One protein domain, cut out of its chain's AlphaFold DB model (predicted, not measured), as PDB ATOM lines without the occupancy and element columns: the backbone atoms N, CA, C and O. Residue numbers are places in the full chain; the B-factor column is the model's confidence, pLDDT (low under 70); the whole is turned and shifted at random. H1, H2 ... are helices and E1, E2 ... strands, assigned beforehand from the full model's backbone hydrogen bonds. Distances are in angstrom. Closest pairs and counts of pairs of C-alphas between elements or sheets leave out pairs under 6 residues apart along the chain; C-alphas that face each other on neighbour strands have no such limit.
ATOM      1  N   GLN A   2     365.685 288.013 289.584       34.97
ATOM      2  CA  GLN A   2     365.108 289.029 288.674       34.97
ATOM      3  C   GLN A   2     365.546 290.480 288.994       34.97
ATOM      4  O   GLN A   2     365.138 291.412 288.310       34.97
ATOM      5  N   GLU A   3     366.403 290.695 289.996       31.17
ATOM      6  CA  GLU A   3     366.522 291.996 290.681       31.17
ATOM      7  C   GLU A   3     367.457 293.046 290.068       31.17
ATOM      8  O   GLU A   3     367.463 294.172 290.540       31.17
ATOM      9  N   TYR A   4     368.204 292.748 289.002       37.69
ATOM     10  CA  TYR A   4     369.207 293.696 288.471       37.69
ATOM     11  C   TYR A   4     369.055 294.005 286.975       37.69
ATOM     12  O   TYR A   4     369.893 294.668 286.368       37.69
ATOM     13  N   GLY A   5     367.954 293.566 286.355       36.25
ATOM     14  CA  GLY A   5     367.636 293.899 284.960       36.25
ATOM     15  C   GLY A   5     367.153 295.340 284.748       36.25
ATOM     16  O   GLY A   5     366.918 295.735 283.606       36.25
ATOM     17  N   TRP A   6     366.940 296.109 285.817       42.94
ATOM     18  CA  TRP A   6     366.521 297.512 285.749       42.94
ATOM     19  C   TRP A   6     367.721 298.459 285.601       42.94
ATOM     20  O   TRP A   6     367.647 299.354 284.769       42.94
ATOM     21  N   ILE A   7     368.861 298.168 286.244       39.53
ATOM     22  CA  ILE A   7     370.103 298.963 286.136       39.53
ATOM     23  C   ILE A   7     370.545 299.084 284.669       39.53
ATOM     24  O   ILE A   7     370.672 300.178 284.135       39.53
ATOM     25  N   ASN A   8     370.643 297.964 283.945       41.50
ATOM     26  CA  ASN A   8     370.989 297.977 282.513       41.50
ATOM     27  C   ASN A   8     369.951 298.681 281.613       41.50
ATOM     28  O   ASN A   8     370.272 299.040 280.479       41.50
ATOM     29  N   ARG A   9     368.700 298.830 282.070       46.97
ATOM     30  CA  ARG A   9     367.642 299.540 281.334       46.97
ATOM     31  C   ARG A   9     367.687 301.043 281.597       46.97
ATOM     32  O   ARG A   9     367.573 301.798 280.638       46.97
ATOM     33  N   GLU A  10     367.923 301.465 282.835       42.75
ATOM     34  CA  GLU A  10     368.112 302.878 283.181       42.75
ATOM     35  C   GLU A  10     369.385 303.455 282.553       42.75
ATOM     36  O   GLU A  10     369.331 304.528 281.954       42.75
ATOM     37  N   LEU A  11     370.483 302.688 282.535       39.00
ATOM     38  CA  LEU A  11     371.743 303.089 281.894       39.00
ATOM     39  C   LEU A  11     371.598 303.388 280.392       39.00
ATOM     40  O   LEU A  11     372.263 304.276 279.867       39.00
ATOM     41  N   LYS A  12     370.702 302.681 279.693       42.31
ATOM     42  CA  LYS A  12     370.393 302.945 278.276       42.31
ATOM     43  C   LYS A  12     369.419 304.104 278.075       42.31
ATOM     44  O   LYS A  12     369.420 304.705 277.004       42.31
ATOM     45  N   ALA A  13     368.568 304.382 279.059       44.66
ATOM     46  CA  ALA A  13     367.549 305.422 278.973       44.66
ATOM     47  C   ALA A  13     368.110 306.821 279.278       44.66
ATOM     48  O   ALA A  13     367.639 307.798 278.703       44.66
ATOM     49  N   MET A  14     369.122 306.918 280.147       38.41
ATOM     50  CA  MET A  14     369.680 308.201 280.594       38.41
ATOM     51  C   MET A  14     370.710 308.810 279.631       38.41
ATOM     52  O   MET A  14     370.911 310.022 279.662       38.41
ATOM     53  N   ASN A  15     371.345 308.022 278.751       41.50
ATOM     54  CA  ASN A  15     372.303 308.556 277.780       41.50
ATOM     55  C   ASN A  15     372.403 307.686 276.498       41.50
ATOM     56  O   ASN A  15     373.093 306.668 276.493       41.50
ATOM     57  N   PRO A  16     371.744 308.059 275.383       39.84
ATOM     58  CA  PRO A  16     371.664 307.226 274.176       39.84
ATOM     59  C   PRO A  16     372.983 307.091 273.390       39.84
ATOM     60  O   PRO A  16     373.073 306.236 272.507       39.84
ATOM     61  N   THR A  17     374.015 307.888 273.700       35.53
ATOM     62  CA  THR A  17     375.377 307.717 273.153       35.53
ATOM     63  C   THR A  17     376.263 306.835 274.039       35.53
ATOM     64  O   THR A  17     377.340 306.415 273.610       35.53
ATOM     65  N   LEU A  18     375.795 306.477 275.239       38.34
ATOM     66  CA  LEU A  18     376.469 305.584 276.172       38.34
ATOM     67  C   LEU A  18     376.319 304.130 275.700       38.34
ATOM     68  O   LEU A  18     375.329 303.444 275.966       38.34
ATOM     69  N   ARG A  19     377.328 303.619 274.995       38.66
ATOM     70  CA  ARG A  19     377.519 302.171 274.887       38.66
ATOM     71  C   ARG A  19     378.356 301.724 276.073       38.66
ATOM     72  O   ARG A  19     379.570 301.627 275.955       38.66
ATOM     73  N   VAL A  20     377.702 301.377 277.181       38.50
ATOM     74  CA  VAL A  20     378.284 300.420 278.130       38.50
ATOM     75  C   VAL A  20     378.418 299.103 277.359       38.50
ATOM     76  O   VAL A  20     377.487 298.298 277.282       38.50
ATOM     77  N   ARG A  21     379.550 298.924 276.668       36.78
ATOM     78  CA  ARG A  21     379.988 297.611 276.182       36.78
ATOM     79  C   ARG A  21     380.568 296.780 277.327       36.78
ATOM     80  O   ARG A  21     380.864 295.614 277.118       36.78
ATOM     81  N   GLY A  22     380.523 297.281 278.556       33.47
ATOM     82  CA  GLY A  22     380.366 296.478 279.753       33.47
ATOM     83  C   GLY A  22     379.063 295.674 279.731       33.47
ATOM     84  O   GLY A  22     378.088 295.971 280.420       33.47
ATOM     85  N   GLY A  23     379.086 294.517 279.072       32.12
ATOM     86  CA  GLY A  23     378.622 293.375 279.836       32.12
ATOM     87  C   GLY A  23     379.431 293.420 281.123       32.12
ATOM     88  O   GLY A  23     380.626 293.140 281.079       32.12
ATOM     89  N   VAL A  24     378.814 293.811 282.243       38.03
ATOM     90  CA  VAL A  24     379.266 293.352 283.552       38.03
ATOM     91  C   VAL A  24     379.298 291.839 283.380       38.03
ATOM     92  O   VAL A  24     378.262 291.173 283.478       38.03
ATOM     93  N   ARG A  25     380.441 291.283 282.952       36.84
ATOM     94  CA  ARG A  25     380.671 289.845 282.976       36.84
ATOM     95  C   ARG A  25     380.424 289.537 284.425       36.84
ATOM     96  O   ARG A  25     381.185 290.041 285.236       36.84
ATOM     97  N   LYS A  26     379.298 288.878 284.713       37.06
ATOM     98  CA  LYS A  26     378.742 288.671 286.051       37.06
ATOM     99  C   LYS A  26     379.866 288.321 287.029       37.06
ATOM    100  O   LYS A  26     380.174 287.153 287.222       37.06
ATOM    101  N   HIS A  27     380.463 289.338 287.627       42.22
ATOM    102  CA  HIS A  27     381.315 289.242 288.785       42.22
ATOM    103  C   HIS A  27     380.472 289.821 289.905       42.22
ATOM    104  O   HIS A  27     379.717 290.775 289.690       42.22
ATOM    105  N   PRO A  28     380.421 289.105 291.030       45.53
ATOM    106  CA  PRO A  28     379.284 289.184 291.914       45.53
ATOM    107  C   PRO A  28     379.262 290.588 292.503       45.53
ATOM    108  O   PRO A  28     380.282 291.032 293.019       45.53
ATOM    109  N   ALA A  29     378.103 291.252 292.463       50.81
ATOM    110  CA  ALA A  29     377.844 292.493 293.197       50.81
ATOM    111  C   ALA A  29     378.450 292.448 294.613       50.81
ATOM    112  O   ALA A  29     378.985 293.434 295.082       50.81
ATOM    113  N   ARG A  30     378.510 291.249 295.207       51.50
ATOM    114  CA  ARG A  30     379.249 290.914 296.422       51.50
ATOM    115  C   ARG A  30     380.684 291.458 296.516       51.50
ATOM    116  O   ARG A  30     380.980 292.037 297.538       51.50
ATOM    117  N   ALA A  31     381.559 291.302 295.518       57.00
ATOM    118  CA  ALA A  31     382.943 291.797 295.623       57.00
ATOM    119  C   ALA A  31     383.006 293.334 295.626       57.00
ATOM    120  O   ALA A  31     383.855 293.919 296.283       57.00
ATOM    121  N   TRP A  32     382.081 293.983 294.915       65.12
ATOM    122  CA  TRP A  32     381.931 295.434 294.952       65.12
ATOM    123  C   TRP A  32     381.368 295.895 296.296       65.12
ATOM    124  O   TRP A  32     381.916 296.794 296.916       65.12
ATOM    125  N   THR A  33     380.297 295.258 296.769       64.12
ATOM    126  CA  THR A  33     379.673 295.552 298.062       64.12
ATOM    127  C   THR A  33     380.610 295.244 299.232       64.12
ATOM    128  O   THR A  33     380.597 295.981 300.193       64.12
ATOM    129  N   GLU A  34     381.464 294.221 299.163       64.56
ATOM    130  CA  GLU A  34     382.476 293.932 300.198       64.56
ATOM    131  C   GLU A  34     383.532 295.046 300.299       64.56
ATOM    132  O   GLU A  34     384.071 295.289 301.370       64.56
ATOM    133  N   VAL A  35     383.831 295.726 299.190       64.81
ATOM    134  CA  VAL A  35     384.904 296.728 299.119       64.81
ATOM    135  C   VAL A  35     384.392 298.146 299.342       64.81
ATOM    136  O   VAL A  35     385.036 298.966 299.993       64.81
ATOM    137  N   PHE A  36     383.242 298.455 298.760       69.75
ATOM    138  CA  PHE A  36     382.693 299.799 298.740       69.75
ATOM    139  C   PHE A  36     381.547 299.995 299.729       69.75
ATOM    140  O   PHE A  36     381.083 301.131 299.780       69.75
ATOM    141  N   GLU A  37     381.146 298.924 300.445       60.41
ATOM    142  CA  GLU A  37     380.101 298.713 301.483       60.41
ATOM    143  C   GLU A  37     378.754 299.423 301.257       60.41
ATOM    144  O   GLU A  37     377.705 298.776 301.266       60.41
ATOM    145  N   ASP A  38     378.776 300.695 300.873       68.81
ATOM    146  CA  ASP A  38     377.633 301.585 300.721       68.81
ATOM    147  C   ASP A  38     377.599 302.328 299.367       68.81
ATOM    148  O   ASP A  38     376.586 302.943 299.028       68.81
ATOM    149  N   ARG A  39     378.688 302.320 298.577       73.50
ATOM    150  CA  ARG A  39     378.762 303.115 297.333       73.50
ATOM    151  C   ARG A  39     378.191 302.369 296.139       73.50
ATOM    152  O   ARG A  39     378.580 301.231 295.844       73.50
ATOM    153  N   GLN A  40     377.328 303.044 295.383       77.88
ATOM    154  CA  GLN A  40     376.827 302.489 294.135       77.88
ATOM    155  C   GLN A  40     377.969 302.453 293.109       77.88
ATOM    156  O   GLN A  40     378.743 303.409 293.022       77.88
ATOM    157  N   PRO A  41     378.078 301.396 292.282       77.19
ATOM    158  CA  PRO A  41     379.045 301.354 291.187       77.19
ATOM    159  C   PRO A  41     379.043 302.594 290.296       77.19
ATOM    160  O   PRO A  41     380.094 303.035 289.833       77.19
ATOM    161  N   MET A  42     377.863 303.187 290.120       78.12
ATOM    162  CA  MET A  42     377.689 304.408 289.347       78.12
ATOM    163  C   MET A  42     378.364 305.624 289.973       78.12
ATOM    164  O   MET A  42     378.919 306.422 289.235       78.12
ATOM    165  N   ASP A  43     378.434 305.729 291.300       84.25
ATOM    166  CA  ASP A  43     379.100 306.864 291.946       84.25
ATOM    167  C   ASP A  43     380.607 306.860 291.651       84.25
ATOM    168  O   ASP A  43     381.214 307.903 291.412       84.25
ATOM    169  N   ILE A  44     381.228 305.675 291.648       82.56
ATOM    170  CA  ILE A  44     382.650 305.518 291.310       82.56
ATOM    171  C   ILE A  44     382.875 305.737 289.814       82.56
ATOM    172  O   ILE A  44     383.833 306.409 289.433       82.56
ATOM    173  N   TYR A  45     381.978 305.225 288.969       84.12
ATOM    174  CA  TYR A  45     382.017 305.470 287.530       84.12
ATOM    175  C   TYR A  45     381.933 306.964 287.198       84.12
ATOM    176  O   TYR A  45     382.757 307.482 286.442       84.12
ATOM    177  N   ASP A  46     380.971 307.673 287.786       86.81
ATOM    178  CA  ASP A  46     380.747 309.099 287.558       86.81
ATOM    179  C   ASP A  46     381.955 309.921 288.014       86.81
ATOM    180  O   ASP A  46     382.355 310.868 287.336       86.81
ATOM    181  N   LYS A  47     382.610 309.522 289.113       89.31
ATOM    182  CA  LYS A  47     383.865 310.144 289.560       89.31
ATOM    183  C   LYS A  47     385.008 309.896 288.587       89.31
ATOM    184  O   LYS A  47     385.646 310.855 288.162       89.31
ATOM    185  N   ILE A  48     385.240 308.644 288.192       88.50
ATOM    186  CA  ILE A  48     386.326 308.270 287.269       88.50
ATOM    187  C   ILE A  48     386.137 308.908 285.886       88.50
ATOM    188  O   ILE A  48     387.114 309.312 285.257       88.50
ATOM    189  N   SER A  49     384.896 309.054 285.423       87.19
ATOM    190  CA  SER A  49     384.568 309.639 284.116       87.19
ATOM    191  C   SER A  49     384.495 311.167 284.098       87.19
ATOM    192  O   SER A  49     384.441 311.772 283.022       87.19
ATOM    193  N   ARG A  50     384.523 311.824 285.260       89.69
ATOM    194  CA  ARG A  50     384.322 313.271 285.369       89.69
ATOM    195  C   ARG A  50     385.372 314.060 284.583       89.69
ATOM    196  O   ARG A  50     386.570 313.861 284.750       89.69
ATOM    197  N   GLY A  51     384.928 314.994 283.742       87.19
ATOM    198  CA  GLY A  51     385.827 315.850 282.956       87.19
ATOM    199  C   GLY A  51     386.568 315.132 281.824       87.19
ATOM    200  O   GLY A  51     387.352 315.767 281.121       87.19
ATOM    201  N   MET A  52     386.318 313.835 281.610       85.81
ATOM    202  CA  MET A  52     386.842 313.129 280.445       85.81
ATOM    203  C   MET A  52     386.187 313.679 279.166       85.81
ATOM    204  O   MET A  52     385.014 314.067 279.197       85.81
ATOM    205  N   PRO A  53     386.911 313.733 278.033       78.31
ATOM    206  CA  PRO A  53     386.359 314.234 276.780       78.31
ATOM    207  C   PRO A  53     385.060 313.515 276.394       78.31
ATOM    208  O   PRO A  53     384.930 312.298 276.549       78.31
ATOM    209  N   GLY A  54     384.094 314.268 275.863       69.25
ATOM    210  CA  GLY A  54     382.832 313.708 275.392       69.25
ATOM    211  C   GLY A  54     383.063 312.603 274.360       69.25
ATOM    212  O   GLY A  54     383.861 312.753 273.436       69.25
ATOM    213  N   GLY A  55     382.356 311.484 274.523       66.44
ATOM    214  CA  GLY A  55     382.532 310.320 273.663       66.44
ATOM    215  C   GLY A  55     383.684 309.406 274.076       66.44
ATOM    216  O   GLY A  55     384.096 308.588 273.270       66.44
ATOM    217  N   VAL A  56     384.203 309.495 275.299       70.12
ATOM    218  CA  VAL A  56     385.034 308.414 275.837       70.12
ATOM    219  C   VAL A  56     384.138 307.328 276.430       70.12
ATOM    220  O   VAL A  56     383.261 307.620 277.239       70.12
ATOM    221  N   ILE A  57     384.341 306.074 276.024       73.69
ATOM    222  CA  ILE A  57     383.726 304.924 276.701       73.69
ATOM    223  C   ILE A  57     384.702 304.469 277.769       73.69
ATOM    224  O   ILE A  57     385.838 304.149 277.437       73.69
ATOM    225  N   ILE A  58     384.254 304.449 279.020       74.50
ATOM    226  CA  ILE A  58     385.030 303.909 280.133       74.50
ATOM    227  C   ILE A  58     384.480 302.531 280.470       74.50
ATOM    228  O   ILE A  58     383.306 302.413 280.820       74.50
ATOM    229  N   ASP A  59     385.320 301.511 280.365       76.56
ATOM    230  CA  ASP A  59     385.020 300.188 280.890       76.56
ATOM    231  C   ASP A  59     385.761 300.012 282.214       76.56
ATOM    232  O   ASP A  59     386.976 300.174 282.301       76.56
ATOM    233  N   ILE A  60     384.984 299.705 283.255       71.50
ATOM    234  CA  ILE A  60     385.479 299.434 284.598       71.50
ATOM    235  C   ILE A  60     385.187 297.978 284.918       71.50
ATOM    236  O   ILE A  60     384.028 297.551 284.896       71.50
ATOM    237  N   PHE A  61     386.221 297.211 285.241       71.75
ATOM    238  CA  PHE A  61     386.045 295.837 285.687       71.75
ATOM    239  C   PHE A  61     386.958 295.498 286.855       71.75
ATOM    240  O   PHE A  61     388.046 296.049 287.003       71.75
ATOM    241  N   SER A  62     386.479 294.572 287.684       67.00
ATOM    242  CA  SER A  62     387.211 294.067 288.834       67.00
ATOM    243  C   SER A  62     387.539 292.595 288.682       67.00
ATOM    244  O   SER A  62     386.674 291.818 288.264       67.00
ATOM    245  N   ASN A  63     388.737 292.193 289.090       64.81
ATOM    246  CA  ASN A  63     389.134 290.791 289.100       64.81
ATOM    247  C   ASN A  63     389.504 290.343 290.513       64.81
ATOM    248  O   ASN A  63     390.078 291.121 291.272       64.81
ATOM    249  N   ARG A  64     389.186 289.085 290.863       61.53
ATOM    250  CA  ARG A  64     389.682 288.517 292.120       61.53
ATOM    251  C   ARG A  64     391.151 288.082 291.949       61.53
ATOM    252  O   ARG A  64     391.475 287.475 290.926       61.53
ATOM    253  N   PRO A  65     392.004 288.329 292.950       56.47
ATOM    254  CA  PRO A  65     393.467 288.197 292.923       56.47
ATOM    255  C   PRO A  65     394.082 286.895 292.416       56.47
ATOM    256  O   PRO A  65     395.213 286.905 291.929       56.47
ATOM    257  N   GLY A  66     393.350 285.776 292.489       53.19
ATOM    258  CA  GLY A  66     393.883 284.414 292.347       53.19
ATOM    259  C   GLY A  66     394.545 284.041 291.010       53.19
ATOM    260  O   GLY A  66     394.819 282.865 290.789       53.19
ATOM    261  N   LYS A  67     394.787 284.989 290.095       51.75
ATOM    262  CA  LYS A  67     395.472 284.762 288.813       51.75
ATOM    263  C   LYS A  67     396.659 285.690 288.518       51.75
ATOM    264  O   LYS A  67     397.313 285.453 287.509       51.75
ATOM    265  N   ALA A  68     396.958 286.697 289.345       56.28
ATOM    266  CA  ALA A  68     397.913 287.760 288.979       56.28
ATOM    267  C   ALA A  68     399.002 288.063 290.030       56.28
ATOM    268  O   ALA A  68     399.597 289.131 289.989       56.28
ATOM    269  N   GLY A  69     399.263 287.158 290.982       61.06
ATOM    270  CA  GLY A  69     400.245 287.408 292.054       61.06
ATOM    271  C   GLY A  69     399.786 288.428 293.105       61.06
ATOM    272  O   GLY A  69     400.571 288.819 293.960       61.06
ATOM    273  N   LEU A  70     398.516 288.829 293.044       64.88
ATOM    274  CA  LEU A  70     397.847 289.662 294.033       64.88
ATOM    275  C   LEU A  70     397.436 288.808 295.249       64.88
ATOM    276  O   LEU A  70     397.097 287.628 295.097       64.88
ATOM    277  N   SER A  71     397.468 289.397 296.445       66.25
ATOM    278  CA  SER A  71     396.993 288.766 297.686       66.25
ATOM    279  C   SER A  71     395.472 288.618 297.662       66.25
ATOM    280  O   SER A  71     394.822 289.392 296.975       66.25
ATOM    281  N   GLU A  72     394.871 287.669 298.396       66.50
ATOM    282  CA  GLU A  72     393.399 287.503 298.424       66.50
ATOM    283  C   GLU A  72     392.641 288.772 298.859       66.50
ATOM    284  O   GLU A  72     391.475 288.933 298.492       66.50
ATOM    285  N   ASP A  73     393.325 289.676 299.561       66.12
ATOM    286  CA  ASP A  73     392.802 290.948 300.058       66.12
ATOM    287  C   ASP A  73     392.884 292.090 299.036       66.12
ATOM    288  O   ASP A  73     392.412 293.201 299.304       66.12
ATOM    289  N   ASP A  74     393.479 291.846 297.865       70.88
ATOM    290  CA  ASP A  74     393.643 292.879 296.856       70.88
ATOM    291  C   ASP A  74     392.387 293.016 295.977       70.88
ATOM    292  O   ASP A  74     391.806 292.045 295.486       70.88
ATOM    293  N   PHE A  75     391.972 294.250 295.705       76.81
ATOM    294  CA  PHE A  75     390.961 294.536 294.684       76.81
ATOM    295  C   PHE A  75     391.653 295.080 293.441       76.81
ATOM    296  O   PHE A  75     392.342 296.085 293.539       76.81
ATOM    297  N   LEU A  76     391.480 294.444 292.280       79.69
ATOM    298  CA  LEU A  76     391.950 294.986 291.003       79.69
ATOM    299  C   LEU A  76     390.827 295.803 290.358       79.69
ATOM    300  O   LEU A  76     389.709 295.307 290.256       79.69
ATOM    301  N   LEU A  77     391.130 297.010 289.894       82.38
ATOM    302  CA  LEU A  77     390.275 297.882 289.100       82.38
ATOM    303  C   LEU A  77     391.004 298.225 287.806       82.38
ATOM    304  O   LEU A  77     392.018 298.914 287.826       82.38
ATOM    305  N   CYS A  78     390.454 297.777 286.691       83.25
ATOM    306  CA  CYS A  78     390.951 298.127 285.370       83.25
ATOM    307  C   CYS A  78     390.063 299.219 284.779       83.25
ATOM    308  O   CYS A  78     388.835 299.134 284.885       83.25
ATOM    309  N   VAL A  79     390.680 300.233 284.179       84.38
ATOM    310  CA  VAL A  79     389.998 301.357 283.537       84.38
ATOM    311  C   VAL A  79     390.483 301.482 282.102       84.38
ATOM    312  O   VAL A  79     391.589 301.960 281.848       84.38
ATOM    313  N   ASP A  80     389.620 301.099 281.167       86.62
ATOM    314  CA  ASP A  80     389.870 301.228 279.734       86.62
ATOM    315  C   ASP A  80     389.060 302.391 279.172       86.62
ATOM    316  O   ASP A  80     387.842 302.443 279.324       86.62
ATOM    317  N   CYS A  81     389.728 303.326 278.503       83.31
ATOM    318  CA  CYS A  81     389.106 304.470 277.849       83.31
ATOM    319  C   CYS A  81     389.174 304.303 276.333       83.31
ATOM    320  O   CYS A  81     390.268 304.260 275.773       83.31
ATOM    321  N   TYR A  82     388.034 304.296 275.649       82.06
ATOM    322  CA  TYR A  82     387.956 304.209 274.188       82.06
ATOM    323  C   TYR A  82     387.461 305.506 273.563       82.06
ATOM    324  O   TYR A  82     386.790 306.293 274.220       82.06
ATOM    325  N   ASN A  83     387.718 305.709 272.273       81.38
ATOM    326  CA  ASN A  83     387.069 306.773 271.503       81.38
ATOM    327  C   ASN A  83     385.546 306.555 271.350       81.38
ATOM    328  O   ASN A  83     385.021 305.488 271.666       81.38
ATOM    329  N   SER A  84     384.834 307.531 270.779       72.19
ATOM    330  CA  SER A  84     383.355 307.545 270.700       72.19
ATOM    331  C   SER A  84     382.747 306.428 269.863       72.19
ATOM    332  O   SER A  84     381.581 306.076 270.040       72.19
ATOM    333  N   GLY A  85     383.546 305.821 268.986       74.38
ATOM    334  CA  GLY A  85     383.169 304.614 268.255       74.38
ATOM    335  C   GLY A  85     383.337 303.317 269.054       74.38
ATOM    336  O   GLY A  85     382.830 302.279 268.623       74.38
ATOM    337  N   GLY A  86     384.050 303.344 270.184       71.00
ATOM    338  CA  GLY A  86     384.451 302.159 270.945       71.00
ATOM    339  C   GLY A  86     385.407 301.246 270.176       71.00
ATOM    340  O   GLY A  86     385.370 300.031 270.361       71.00
ATOM    341  N   VAL A  87     386.176 301.809 269.238       74.88
ATOM    342  CA  VAL A  87     387.048 301.054 268.319       74.88
ATOM    343  C   VAL A  87     388.514 301.190 268.712       74.88
ATOM    344  O   VAL A  87     389.279 300.244 268.552       74.88
ATOM    345  N   HIS A  88     388.909 302.349 269.238       80.19
ATOM    346  CA  HIS A  88     390.301 302.632 269.572       80.19
ATOM    347  C   HIS A  88     390.445 302.857 271.069       80.19
ATOM    348  O   HIS A  88     389.835 303.778 271.610       80.19
ATOM    349  N   LEU A  89     391.251 302.007 271.707       81.06
ATOM    350  CA  LEU A  89     391.708 302.185 273.078       81.06
ATOM    351  C   LEU A  89     392.641 303.400 273.115       81.06
ATOM    352  O   LEU A  89     393.589 303.482 272.339       81.06
ATOM    353  N   LEU A  90     392.320 304.365 273.966       83.31
ATOM    354  CA  LEU A  90     393.038 305.626 274.133       83.31
ATOM    355  C   LEU A  90     393.989 305.539 275.322       83.31
ATOM    356  O   LEU A  90     395.158 305.902 275.210       83.31
ATOM    357  N   THR A  91     393.494 305.016 276.443       84.44
ATOM    358  CA  THR A  91     394.306 304.693 277.612       84.44
ATOM    359  C   THR A  91     393.744 303.472 278.323       84.44
ATOM    360  O   THR A  91     392.532 303.266 278.314       84.44
ATOM    361  N   ALA A  92     394.630 302.663 278.887       86.06
ATOM    362  CA  ALA A  92     394.293 301.551 279.762       86.06
ATOM    363  C   ALA A  92     395.095 301.704 281.043       86.06
ATOM    364  O   ALA A  92     396.281 302.056 280.992       86.06
ATOM    365  N   THR A  93     394.456 301.483 282.184       85.94
ATOM    366  CA  THR A  93     395.157 301.482 283.461       85.94
ATOM    367  C   THR A  93     394.656 300.410 284.406       85.94
ATOM    368  O   THR A  93     393.454 300.293 284.630       85.94
ATOM    369  N   ASP A  94     395.602 299.695 285.005       86.94
ATOM    370  CA  ASP A  94     395.350 298.728 286.063       86.94
ATOM    371  C   ASP A  94     395.716 299.322 287.421       86.94
ATOM    372  O   ASP A  94     396.825 299.821 287.628       86.94
ATOM    373  N   PHE A  95     394.789 299.226 288.364       87.50
ATOM    374  CA  PHE A  95     394.982 299.656 289.739       87.50
ATOM    375  C   PHE A  95     394.685 298.505 290.686       87.50
ATOM    376  O   PHE A  95     393.666 297.840 290.513       87.50
ATOM    377  N   SER A  96     395.502 298.289 291.710       86.31
ATOM    378  CA  SER A  96     395.147 297.392 292.811       86.31
ATOM    379  C   SER A  96     395.050 298.124 294.145       86.31
ATOM    380  O   SER A  96     395.631 299.191 294.330       86.31
ATOM    381  N   TYR A  97     394.279 297.571 295.079       84.31
ATOM    382  CA  TYR A  97     394.093 298.143 296.413       84.31
ATOM    383  C   TYR A  97     394.302 297.099 297.469       84.31
ATOM    384  O   TYR A  97     393.661 296.055 297.419       84.31
ATOM    385  N   ASN A  98     395.085 297.454 298.475       85.44
ATOM    386  CA  ASN A  98     395.191 296.709 299.706       85.44
ATOM    387  C   ASN A  98     394.499 297.496 300.829       85.44
ATOM    388  O   ASN A  98     395.044 298.472 301.355       85.44
ATOM    389  N   PHE A  99     393.282 297.091 301.201       81.31
ATOM    390  CA  PHE A  99     392.478 297.807 302.202       81.31
ATOM    391  C   PHE A  99     393.039 297.697 303.619       81.31
ATOM    392  O   PHE A  99     392.904 298.637 304.406       81.31
ATOM    393  N   GLN A 100     393.708 296.586 303.933       83.50
ATOM    394  CA  GLN A 100     394.327 296.368 305.237       83.50
ATOM    395  C   GLN A 100     395.433 297.400 305.497       83.50
ATOM    396  O   GLN A 100     395.446 298.063 306.537       83.50
ATOM    397  N   ASN A 101     396.322 297.580 304.521       87.00
ATOM    398  CA  ASN A 101     397.436 298.520 304.606       87.00
ATOM    399  C   ASN A 101     397.051 299.938 304.157       87.00
ATOM    400  O   ASN A 101     397.782 300.890 304.436       87.00
ATOM    401  N   ARG A 102     395.879 300.092 303.523       91.06
ATOM    402  CA  ARG A 102     395.388 301.335 302.911       91.06
ATOM    403  C   ARG A 102     396.365 301.867 301.865       91.06
ATOM    404  O   ARG A 102     396.710 303.049 301.874       91.06
ATOM    405  N   VAL A 103     396.823 300.975 300.994       92.69
ATOM    406  CA  VAL A 103     397.754 301.284 299.907       92.69
ATOM    407  C   VAL A 103     397.078 300.968 298.581       92.69
ATOM    408  O   VAL A 103     396.581 299.860 298.387       92.69
ATOM    409  N   ALA A 104     397.053 301.945 297.682       93.56
ATOM    410  CA  ALA A 104     396.721 301.727 296.281       93.56
ATOM    411  C   ALA A 104     398.008 301.462 295.496       93.56
ATOM    412  O   ALA A 104     399.057 301.997 295.840       93.56
ATOM    413  N   HIS A 105     397.934 300.686 294.428       93.12
ATOM    414  CA  HIS A 105     399.043 300.454 293.521       93.12
ATOM    415  C   HIS A 105     398.608 300.748 292.090       93.12
ATOM    416  O   HIS A 105     397.567 300.273 291.634       93.12
ATOM    417  N   ILE A 106     399.403 301.546 291.387       91.69
ATOM    418  CA  ILE A 106     399.284 301.755 289.950       91.69
ATOM    419  C   ILE A 106     400.158 300.699 289.287       91.69
ATOM    420  O   ILE A 106     401.381 300.737 289.419       91.69
ATOM    421  N   GLY A 107     399.516 299.768 288.588       86.38
ATOM    422  CA  GLY A 107     400.199 298.785 287.768       86.38
ATOM    423  C   GLY A 107     400.537 299.378 286.405       86.38
ATOM    424  O   GLY A 107     401.311 300.324 286.270       86.38
ATOM    425  N   HIS A 108     399.937 298.820 285.362       84.81
ATOM    426  CA  HIS A 108     400.225 299.221 283.996       84.81
ATOM    427  C   HIS A 108     399.419 300.462 283.595       84.81
ATOM    428  O   HIS A 108     398.197 300.443 283.690       84.81
ATOM    429  N   VAL A 109     400.088 301.512 283.101       86.75
ATOM    430  CA  VAL A 109     399.454 302.681 282.466       86.75
ATOM    431  C   VAL A 109     399.906 302.759 281.018       86.75
ATOM    432  O   VAL A 109     401.083 302.967 280.741       86.75
ATOM    433  N   SER A 110     398.965 302.651 280.088       85.50
ATOM    434  CA  SER A 110     399.229 302.819 278.660       85.50
ATOM    435  C   SER A 110     398.445 303.984 278.081       85.50
ATOM    436  O   SER A 110     397.266 304.163 278.383       85.50
ATOM    437  N   VAL A 111     399.093 304.756 277.207       84.69
ATOM    438  CA  VAL A 111     398.481 305.831 276.413       84.69
ATOM    439  C   VAL A 111     398.813 305.564 274.949       84.69
ATOM    440  O   VAL A 111     399.977 305.582 274.564       84.69
ATOM    441  N   TYR A 112     397.796 305.283 274.136       80.44
ATOM    442  CA  TYR A 112     397.979 304.721 272.793       80.44
ATOM    443  C   TYR A 112     397.938 305.755 271.657       80.44
ATOM    444  O   TYR A 112     398.254 305.410 270.521       80.44
ATOM    445  N   GLN A 113     397.539 307.007 271.914       68.50
ATOM    446  CA  GLN A 113     397.469 308.051 270.882       68.50
ATOM    447  C   GLN A 113     398.012 309.398 271.358       68.50
ATOM    448  O   GLN A 113     397.789 309.795 272.502       68.50
ATOM    449  N   GLU A 114     398.631 310.143 270.437       58.09
ATOM    450  CA  GLU A 114     399.113 311.515 270.666       58.09
ATOM    451  C   GLU A 114     397.979 312.462 271.094       58.09
ATOM    452  O   GLU A 114     398.174 313.322 271.943       58.09
ATOM    453  N   ASN A 115     396.747 312.211 270.634       51.69
ATOM    454  CA  ASN A 115     395.546 312.966 271.013       51.69
ATOM    455  C   ASN A 115     395.048 312.700 272.448       51.69
ATOM    456  O   ASN A 115     394.045 313.278 272.862       51.69
ATOM    457  N   GLY A 116     395.734 311.861 273.232       54.91
ATOM    458  CA  GLY A 116     395.453 311.635 274.654       54.91
ATOM    459  C   GLY A 116     395.827 312.812 275.564       54.91
ATOM    460  O   GLY A 116     395.900 312.637 276.783       54.91
ATOM    461  N   HIS A 117     396.098 313.995 274.997       66.19
ATOM    462  CA  HIS A 117     396.500 315.201 275.714       66.19
ATOM    463  C   HIS A 117     395.545 315.495 276.875       66.19
ATOM    464  O   HIS A 117     394.393 315.874 276.698       66.19
ATOM    465  N   GLY A 118     396.046 315.286 278.091       78.25
ATOM    466  CA  GLY A 118     395.299 315.521 279.321       78.25
ATOM    467  C   GLY A 118     394.412 314.366 279.785       78.25
ATOM    468  O   GLY A 118     394.047 314.374 280.952       78.25
ATOM    469  N   MET A 119     394.129 313.341 278.969       83.69
ATOM    470  CA  MET A 119     393.284 312.210 279.390       83.69
ATOM    471  C   MET A 119     393.919 311.405 280.519       83.69
ATOM    472  O   MET A 119     393.281 311.194 281.541       83.69
ATOM    473  N   ALA A 120     395.186 311.009 280.372       83.62
ATOM    474  CA  ALA A 120     395.896 310.295 281.434       83.62
ATOM    475  C   ALA A 120     395.979 311.147 282.710       83.62
ATOM    476  O   ALA A 120     395.783 310.646 283.810       83.62
ATOM    477  N   ARG A 121     396.185 312.463 282.569       88.81
ATOM    478  CA  ARG A 121     396.174 313.403 283.697       88.81
ATOM    479  C   ARG A 121     394.805 313.484 284.374       88.81
ATOM    480  O   ARG A 121     394.760 313.457 285.597       88.81
ATOM    481  N   GLN A 122     393.722 313.571 283.610       89.81
ATOM    482  CA  GLN A 122     392.359 313.632 284.137       89.81
ATOM    483  C   GLN A 122     391.952 312.309 284.792       89.81
ATOM    484  O   GLN A 122     391.382 312.316 285.878       89.81
ATOM    485  N   LEU A 123     392.297 311.177 284.178       88.88
ATOM    486  CA  LEU A 123     392.084 309.855 284.754       88.88
ATOM    487  C   LEU A 123     392.845 309.710 286.077       88.88
ATOM    488  O   LEU A 123     392.252 309.315 287.078       88.88
ATOM    489  N   MET A 124     394.125 310.099 286.105       90.50
ATOM    490  CA  MET A 124     394.925 310.080 287.330       90.50
ATOM    491  C   MET A 124     394.370 311.014 288.406       90.50
ATOM    492  O   MET A 124     394.362 310.659 289.577       90.50
ATOM    493  N   LEU A 125     393.870 312.192 288.035       92.50
ATOM    494  CA  LEU A 125     393.171 313.074 288.966       92.50
ATOM    495  C   LEU A 125     391.965 312.363 289.592       92.50
ATOM    496  O   LEU A 125     391.872 312.237 290.813       92.50
ATOM    497  N   ASN A 126     391.069 311.858 288.750       91.75
ATOM    498  CA  ASN A 126     389.820 311.262 289.202       91.75
ATOM    499  C   ASN A 126     390.051 310.014 290.064       91.75
ATOM    500  O   ASN A 126     389.357 309.816 291.059       91.75
ATOM    501  N   ILE A 127     391.029 309.177 289.704       90.69
ATOM    502  CA  ILE A 127     391.307 307.953 290.454       90.69
ATOM    503  C   ILE A 127     391.926 308.252 291.824       90.69
ATOM    504  O   ILE A 127     391.554 307.638 292.822       90.69
ATOM    505  N   VAL A 128     392.808 309.251 291.902       92.75
ATOM    506  CA  VAL A 128     393.435 309.651 293.163       92.75
ATOM    507  C   VAL A 128     392.405 310.237 294.129       92.75
ATOM    508  O   VAL A 128     392.457 309.935 295.322       92.75
ATOM    509  N   GLU A 129     391.426 311.000 293.634       91.06
ATOM    510  CA  GLU A 129     390.300 311.455 294.458       91.06
ATOM    511  C   GLU A 129     389.477 310.286 295.009       91.06
ATOM    512  O   GLU A 129     389.149 310.268 296.197       91.06
ATOM    513  N   VAL A 130     389.188 309.276 294.180       89.25
ATOM    514  CA  VAL A 130     388.502 308.062 294.640       89.25
ATOM    515  C   VAL A 130     389.294 307.400 295.771       89.25
ATOM    516  O   VAL A 130     388.719 307.079 296.806       89.25
ATOM    517  N   TRP A 131     390.611 307.245 295.640       91.06
ATOM    518  CA  TRP A 131     391.441 306.618 296.682       91.06
ATOM    519  C   TRP A 131     391.505 307.410 297.968       91.06
ATOM    520  O   TRP A 131     391.456 306.826 299.053       91.06
ATOM    521  N   GLN A 132     391.576 308.729 297.852       89.44
ATOM    522  CA  GLN A 132     391.532 309.602 299.006       89.44
ATOM    523  C   GLN A 132     390.229 309.408 299.788       89.44
ATOM    524  O   GLN A 132     390.249 309.248 301.007       89.44
ATOM    525  N   GLU A 133     389.092 309.379 299.096       87.44
ATOM    526  CA  GLU A 133     387.794 309.173 299.734       87.44
ATOM    527  C   GLU A 133     387.607 307.764 300.304       87.44
ATOM    528  O   GLU A 133     386.810 307.584 301.223       87.44
ATOM    529  N   LEU A 134     388.301 306.766 299.757       85.44
ATOM    530  CA  LEU A 134     388.366 305.413 300.317       85.44
ATOM    531  C   LEU A 134     389.323 305.323 301.514       85.44
ATOM    532  O   LEU A 134     389.509 304.251 302.088       85.44
ATOM    533  N   GLY A 135     389.947 306.437 301.906       89.62
ATOM    534  CA  GLY A 135     390.844 306.497 303.048       89.62
ATOM    535  C   GLY A 135     392.176 305.790 302.812       89.62
ATOM    536  O   GLY A 135     392.821 305.392 303.790       89.62
ATOM    537  N   MET A 136     392.590 305.628 301.550       91.38
ATOM    538  CA  MET A 136     393.950 305.207 301.229       91.38
ATOM    539  C   MET A 136     394.940 306.211 301.829       91.38
ATOM    540  O   MET A 136     394.655 307.402 301.940       91.38
ATOM    541  N   LYS A 137     396.097 305.720 302.264       95.56
ATOM    542  CA  LYS A 137     397.176 306.521 302.856       95.56
ATOM    543  C   LYS A 137     398.275 306.823 301.848       95.56
ATOM    544  O   LYS A 137     398.885 307.882 301.915       95.56
TER     545      LYS A 137
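What this domain is: This is residues 2 to 137 of the 271 residues of an uncharacterized protein of Alphaproteobacteria bacterium CG11_big_fil_rev_8_21_14_0_20_44_7 (UniProt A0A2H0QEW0). A twisted wall of four antiparallel strands has helices H3 and H4 packed over one face, making two layers, while H2 only grazes the sheet and H1 lies off beyond the E1 edge, apart from the other named elements. The printed part has 136 residues, in order H1 H2 H3 E1 E2 E3 E4 H4; the class is mixed, helices and strands. The sheet runs E1 E2 E3 E4, a meander, each strand the antiparallel neighbour of the one before. It is compact, with a radius of gyration of the C-alphas of 15.0 A and spans of 42 by 38 by 28 A.

Where its parts are: H1 is residues 7 to 14, beginning at C-alpha 7 (370.103, 298.963, 286.136). H2 is 29 to 36 and H3 41 to 49. E1 is 57 to 63, E2 74 to 82 at 26.0 A, E3 89 to 98 at 27.4 A, and E4 103 to 111 at 23.9 A. H4, 119 to 133, spans 21.3 A and ends at C-alpha 133 (387.794, 309.173, 299.734).

How they stand to each other: The hairpins E1 and E2, E2 and E3, and E3 and E4 have N 59 and O 80 at 2.9 A, N 77 and O 95 at 2.7 A, and N 105 and O 96 at 2.7 A, within hydrogen-bond range. E4 bends by 51 degrees at residue 108. H4 is over E3, at a height over the sheet of 9.3 A, along the strands. H3 touches H4 at a steep tilt of 42 degrees, closest at the C-alphas of Ile 48 and Asn 126, 5.0 A. Every O i to N i+4 pair is within range in H2, H3 and H4, and 3 of 4 in H1.

The domain as a whole: The C-alphas farthest apart, of Gln 2 and Glu 114, are 44.6 A apart. The printed part has no cut; the H1 to H2 link is long. Mean pLDDT of the printed part is 70.4, under 70 at residues 2 to 38, 54 to 55, 62 to 73 and 113 to 117.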